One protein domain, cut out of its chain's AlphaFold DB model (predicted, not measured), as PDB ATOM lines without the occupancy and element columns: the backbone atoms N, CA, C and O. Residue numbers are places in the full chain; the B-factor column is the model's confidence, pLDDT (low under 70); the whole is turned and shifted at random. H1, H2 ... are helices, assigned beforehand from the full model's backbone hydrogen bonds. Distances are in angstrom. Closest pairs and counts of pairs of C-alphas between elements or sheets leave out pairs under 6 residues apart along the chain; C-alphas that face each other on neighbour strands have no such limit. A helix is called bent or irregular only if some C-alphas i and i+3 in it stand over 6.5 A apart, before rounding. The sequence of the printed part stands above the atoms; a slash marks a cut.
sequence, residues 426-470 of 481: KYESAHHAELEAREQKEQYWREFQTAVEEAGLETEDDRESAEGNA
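AT A GLANCE: This is residues 426 to 470 of the 481 residues of an uncharacterized protein of Planctomycetales bacterium 10988 (UniProt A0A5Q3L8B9). One long, straight helix, H1, is followed by a step of the backbone and then a short second helix, H2, that carries the length onward beyond H1's end. The two helices do not fold back on each other, and there is no core: the whole is a rod with a jog at residues 455 to 459. The printed part has 45 residues with two named helices, H1 then H2 along the chain, and no named strand; its class is all helix. It is extended, with a radius of gyration of the C-alphas of 17.7 A, and the C-alphas span 59 by 19 by 8 A.

IN THESE COORDINATES: H1 takes residues 426 to 454, 29 residues, and is 42.0 A long from first to last C-alpha. It begins at C-alpha 426, at (105.319, 109.286, 220.141), and ends at C-alpha 454, at (107.826, 139.477, 190.994). H2 takes residues 460 to 470, 11 residues, and is 15.2 A long from first to last C-alpha. Its last C-alpha, that of Ala 470, is at (104.688, 163.170, 196.651).

HOW THE PARTS SIT: H1 and H2 are apart, with no C-alpha of the one within 8 A of the other. A tight link of 5 residues, 455 to 459, joins them. Residues 426 to 470 stand free: no C-alpha 8 or more residues away along the chain is within 10 A. Neither helix is bent. In H1 and H2 every O i to N i+4 pair is within hydrogen-bond range.

THE WHOLE: The two C-alphas farthest apart are those of Lys 426 and Ala 470, at 58.8 A, and they are also the first and last of the printed part. The printed part has no cut, and its one link between helices is tight. The mean pLDDT of the printed part is 80.5; that of H1 is 90 and that of H2 is 59. The model's confidence is low, under 70, at residues 458 to 470.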
ATOM      1  N   LYS A 426     106.525 108.685 220.741       89.69
ATOM      2  CA  LYS A 426     105.319 109.286 220.141       89.69
ATOM      3  C   LYS A 426     105.346 110.811 220.225       89.69
ATOM      4  O   LYS A 426     105.004 111.462 219.241       89.69
ATOM      5  N   TYR A 427     105.756 111.363 221.362       85.69
ATOM      6  CA  TYR A 427     105.871 112.807 221.543       85.69
ATOM      7  C   TYR A 427     106.930 113.409 220.615       85.69
ATOM      8  O   TYR A 427     106.637 114.362 219.906       85.69
ATOM      9  N   GLU A 428     108.109 112.792 220.536       85.62
ATOM     10  CA  GLU A 428     109.184 113.197 219.624       85.62
ATOM     11  C   GLU A 428     108.715 113.181 218.163       85.62
ATOM     12  O   GLU A 428     108.934 114.149 217.439       85.62
ATOM     13  N   SER A 429     107.978 112.143 217.744       88.62
ATOM     14  CA  SER A 429     107.422 112.086 216.384       88.62
ATOM     15  C   SER A 429     106.372 113.170 216.107       88.62
ATOM     16  O   SER A 429     106.337 113.722 215.010       88.62
ATOM     17  N   ALA A 430     105.532 113.503 217.093       87.12
ATOM     18  CA  ALA A 430     104.516 114.545 216.954       87.12
ATOM     19  C   ALA A 430     105.149 115.941 216.912       87.12
ATOM     20  O   ALA A 430     104.758 116.772 216.098       87.12
ATOM     21  N   HIS A 431     106.161 116.169 217.747       81.00
ATOM     22  CA  HIS A 431     106.925 117.407 217.771       81.00
ATOM     23  C   HIS A 431     107.687 117.627 216.455       81.00
ATOM     24  O   HIS A 431     107.664 118.726 215.910       81.00
ATOM     25  N   HIS A 432     108.304 116.579 215.896       89.88
ATOM     26  CA  HIS A 432     108.975 116.666 214.595       89.88
ATOM     27  C   HIS A 432     107.999 117.018 213.464       89.88
ATOM     28  O   HIS A 432     108.278 117.906 212.665       89.88
ATOM     29  N   ALA A 433     106.824 116.382 213.433       91.19
ATOM     30  CA  ALA A 433     105.794 116.695 212.442       91.19
ATOM     31  C   ALA A 433     105.280 118.145 212.559       91.19
ATOM     32  O   ALA A 433     104.947 118.770 211.553       91.19
ATOM     33  N   GLU A 434     105.221 118.703 213.774       86.75
ATOM     34  CA  GLU A 434     104.868 120.111 213.976       86.75
ATOM     35  C   GLU A 434     105.952 121.057 213.444       86.75
ATOM     36  O   GLU A 434     105.624 122.058 212.803       86.75
ATOM     37  N   LEU A 435     107.229 120.739 213.678       89.00
ATOM     38  CA  LEU A 435     108.350 121.516 213.146       89.00
ATOM     39  C   LEU A 435     108.346 121.519 211.615       89.00
ATOM     40  O   LEU A 435     108.365 122.596 211.024       89.00
ATOM     41  N   GLU A 436     108.195 120.356 210.976       92.19
ATOM     42  CA  GLU A 436     108.094 120.255 209.513       92.19
ATOM     43  C   GLU A 436     106.909 121.066 208.960       92.19
ATOM     44  O   GLU A 436     107.032 121.752 207.944       92.19
ATOM     45  N   ALA A 437     105.754 121.046 209.637       92.81
ATOM     46  CA  ALA A 437     104.591 121.833 209.230       92.81
ATOM     47  C   ALA A 437     104.830 123.351 209.357       92.81
ATOM     48  O   ALA A 437     104.342 124.127 208.528       92.81
ATOM     49  N   ARG A 438     105.577 123.792 210.380       87.94
ATOM     50  CA  ARG A 438     105.983 125.200 210.527       87.94
ATOM     51  C   ARG A 438     106.980 125.609 209.450       87.94
ATOM     52  O   ARG A 438     106.768 126.643 208.824       87.94
ATOM     53  N   GLU A 439     107.995 124.791 209.194       92.69
ATOM     54  CA  GLU A 439     108.994 125.043 208.151       92.69
ATOM     55  C   GLU A 439     108.348 125.133 206.766       92.69
ATOM     56  O   GLU A 439     108.603 126.089 206.034       92.69
ATOM     57  N   GLN A 440     107.428 124.220 206.435       92.81
ATOM     58  CA  GLN A 440     106.666 124.298 205.187       92.81
ATOM     59  C   GLN A 440     105.861 125.594 205.096       92.81
ATOM     60  O   GLN A 440     105.864 126.245 204.056       92.81
ATOM     61  N   LYS A 441     105.178 126.003 206.172       93.81
ATOM     62  CA  LYS A 441     104.401 127.249 206.179       93.81
ATOM     63  C   LYS A 441     105.288 128.478 205.980       93.81
ATOM     64  O   LYS A 441     104.899 129.388 205.251       93.81
ATOM     65  N   GLU A 442     106.458 128.514 206.611       93.12
ATOM     66  CA  GLU A 442     107.437 129.583 206.397       93.12
ATOM     67  C   GLU A 442     107.954 129.596 204.963       93.12
ATOM     68  O   GLU A 442     108.053 130.664 204.365       93.12
ATOM     69  N   GLN A 443     108.242 128.426 204.395       94.75
ATOM     70  CA  GLN A 443     108.663 128.309 203.007       94.75
ATOM     71  C   GLN A 443     107.580 128.832 202.053       94.75
ATOM     72  O   GLN A 443     107.875 129.699 201.234       94.75
ATOM     73  N   TYR A 444     106.324 128.407 202.221       94.88
ATOM     74  CA  TYR A 444     105.193 128.924 201.440       94.88
ATOM     75  C   TYR A 444     105.034 130.440 201.578       94.88
ATOM     76  O   TYR A 444     104.705 131.116 200.607       94.88
ATOM     77  N   TRP A 445     105.254 130.989 202.775       93.38
ATOM     78  CA  TRP A 445     105.165 132.432 202.993       93.38
ATOM     79  C   TRP A 445     106.267 133.196 202.254       93.38
ATOM     80  O   TRP A 445     105.985 134.218 201.632       93.38
ATOM     81  N   ARG A 446     107.503 132.683 202.273       94.62
ATOM     82  CA  ARG A 446     108.622 133.259 201.512       94.62
ATOM     83  C   ARG A 446     108.353 133.197 200.009       94.62
ATOM     84  O   ARG A 446     108.475 134.213 199.338       94.62
ATOM     85  N   GLU A 447     107.915 132.045 199.500       94.88
ATOM     86  CA  GLU A 447     107.545 131.872 198.087       94.88
ATOM     87  C   GLU A 447     106.418 132.829 197.670       94.88
ATOM     88  O   GLU A 447     106.473 133.427 196.596       94.88
ATOM     89  N   PHE A 448     105.421 133.033 198.535       91.06
ATOM     90  CA  PHE A 448     104.346 133.994 198.300       91.06
ATOM     91  C   PHE A 448     104.859 135.439 198.239       91.06
ATOM     92  O   PHE A 448     104.479 136.167 197.328       91.06
ATOM     93  N   GLN A 449     105.729 135.856 199.166       87.38
ATOM     94  CA  GLN A 449     106.324 137.201 199.150       87.38
ATOM     95  C   GLN A 449     107.126 137.447 197.872       87.38
ATOM     96  O   GLN A 449     106.930 138.471 197.224       87.38
ATOM     97  N   THR A 450     107.955 136.481 197.467       90.06
ATOM     98  CA  THR A 450     108.695 136.557 196.203       90.06
ATOM     99  C   THR A 450     107.748 136.654 195.008       90.06
ATOM    100  O   THR A 450     107.959 137.485 194.134       90.06
ATOM    101  N   ALA A 451     106.658 135.880 194.980       90.75
ATOM    102  CA  ALA A 451     105.673 135.958 193.900       90.75
ATOM    103  C   ALA A 451     104.929 137.308 193.853       90.75
ATOM    104  O   ALA A 451     104.606 137.791 192.769       90.75
ATOM    105  N   VAL A 452     104.646 137.924 195.007       83.44
ATOM    106  CA  VAL A 452     104.044 139.267 195.095       83.44
ATOM    107  C   VAL A 452     105.010 140.333 194.568       83.44
ATOM    108  O   VAL A 452     104.593 141.196 193.793       83.44
ATOM    109  N   GLU A 453     106.291 140.233 194.929       84.69
ATOM    110  CA  GLU A 453     107.360 141.123 194.463       84.69
ATOM    111  C   GLU A 453     107.589 140.987 192.946       84.69
ATOM    112  O   GLU A 453     107.590 141.984 192.224       84.69
ATOM    113  N   GLU A 454     107.679 139.758 192.430       87.88
ATOM    114  CA  GLU A 454     107.826 139.477 190.994       87.88
ATOM    115  C   GLU A 454     106.606 139.921 190.171       87.88
ATOM    116  O   GLU A 454     106.747 140.321 189.012       87.88
ATOM    117  N   ALA A 455     105.404 139.882 190.755       87.12
ATOM    118  CA  ALA A 455     104.185 140.371 190.117       87.12
ATOM    119  C   ALA A 455     104.085 141.908 190.081       87.12
ATOM    120  O   ALA A 455     103.175 142.431 189.431       87.12
ATOM    121  N   GLY A 456     104.989 142.632 190.753       76.94
ATOM    122  CA  GLY A 456     104.991 144.097 190.798       76.94
ATOM    123  C   GLY A 456     103.765 144.690 191.496       76.94
ATOM    124  O   GLY A 456     103.323 145.785 191.147       76.94
ATOM    125  N   LEU A 457     103.165 143.954 192.436       71.00
ATOM    126  CA  LEU A 457     102.061 144.451 193.249       71.00
ATOM    127  C   LEU A 457     102.639 145.297 194.388       71.00
ATOM    128  O   LEU A 457     103.120 144.752 195.375       71.00
ATOM    129  N   GLU A 458     102.587 146.622 194.235       63.94
ATOM    130  CA  GLU A 458     102.943 147.568 195.298       63.94
ATOM    131  C   GLU A 458     102.155 147.246 196.571       63.94
ATOM    132  O   GLU A 458     100.919 147.155 196.554       63.94
ATOM    133  N   THR A 459     102.877 147.049 197.673       64.44
ATOM    134  CA  THR A 459     102.259 146.833 198.979       64.44
ATOM    135  C   THR A 459     101.648 148.147 199.485       64.44
ATOM    136  O   THR A 459     102.019 149.229 199.035       64.44
ATOM    137  N   GLU A 460     100.663 148.095 200.388       58.69
ATOM    138  CA  GLU A 460     100.063 149.325 200.943       58.69
ATOM    139  C   GLU A 460     101.111 150.229 201.620       58.69
ATOM    140  O   GLU A 460     100.997 151.449 201.524       58.69
ATOM    141  N   ASP A 461     102.181 149.649 202.176       62.09
ATOM    142  CA  ASP A 461     103.331 150.397 202.703       62.09
ATOM    143  C   ASP A 461     104.099 151.147 201.597       62.09
ATOM    144  O   ASP A 461     104.524 152.286 201.799       62.09
ATOM    145  N   ASP A 462     104.236 150.563 200.400       66.12
ATOM    146  CA  ASP A 462     104.856 151.240 199.252       66.12
ATOM    147  C   ASP A 462     103.988 152.407 198.754       66.12
ATOM    148  O   ASP A 462     104.514 153.453 198.362       66.12
ATOM    149  N   ARG A 463     102.656 152.269 198.831       62.09
ATOM    150  CA  ARG A 463     101.707 153.337 198.478       62.09
ATOM    151  C   ARG A 463     101.729 154.496 199.466       62.09
ATOM    152  O   ARG A 463     101.800 155.641 199.029       62.09
ATOM    153  N   GLU A 464     101.719 154.230 200.770       60.25
ATOM    154  CA  GLU A 464     101.803 155.294 201.783       60.25
ATOM    155  C   GLU A 464     103.159 156.022 201.732       60.25
ATOM    156  O   GLU A 464     103.225 157.241 201.911       60.25
ATOM    157  N   SER A 465     104.242 155.310 201.404       60.44
ATOM    158  CA  SER A 465     105.573 155.901 201.218       60.44
ATOM    159  C   SER A 465     105.669 156.742 199.930       60.44
ATOM    160  O   SER A 465     106.306 157.802 199.915       60.44
ATOM    161  N   ALA A 466     104.980 156.335 198.859       59.53
ATOM    162  CA  ALA A 466     104.852 157.123 197.633       59.53
ATOM    163  C   ALA A 466     103.982 158.382 197.827       59.53
ATOM    164  O   ALA A 466     104.357 159.461 197.364       59.53
ATOM    165  N   GLU A 467     102.867 158.290 198.560       56.56
ATOM    166  CA  GLU A 467     102.004 159.437 198.887       56.56
ATOM    167  C   GLU A 467     102.690 160.430 199.844       56.56
ATOM    168  O   GLU A 467     102.557 161.646 199.683       56.56
ATOM    169  N   GLY A 468     103.497 159.935 200.790       56.53
ATOM    170  CA  GLY A 468     104.309 160.763 201.684       56.53
ATOM    171  C   GLY A 468     105.439 161.519 200.976       56.53
ATOM    172  O   GLY A 468     105.685 162.684 201.294       56.53
ATOM    173  N   ASN A 469     106.091 160.906 199.981       53.50
ATOM    174  CA  ASN A 469     107.130 161.569 199.180       53.50
ATOM    175  C   ASN A 469     106.556 162.525 198.120       53.50
ATOM    176  O   ASN A 469     107.161 163.561 197.847       53.50
ATOM    177  N   ALA A 470     105.366 162.252 197.572       53.97
ATOM    178  CA  ALA A 470     104.688 163.170 196.651       53.97
ATOM    179  C   ALA A 470     104.241 164.483 197.329       53.97
ATOM    180  O   ALA A 470     104.136 165.517 196.671       53.97
TER     181      ALA A 470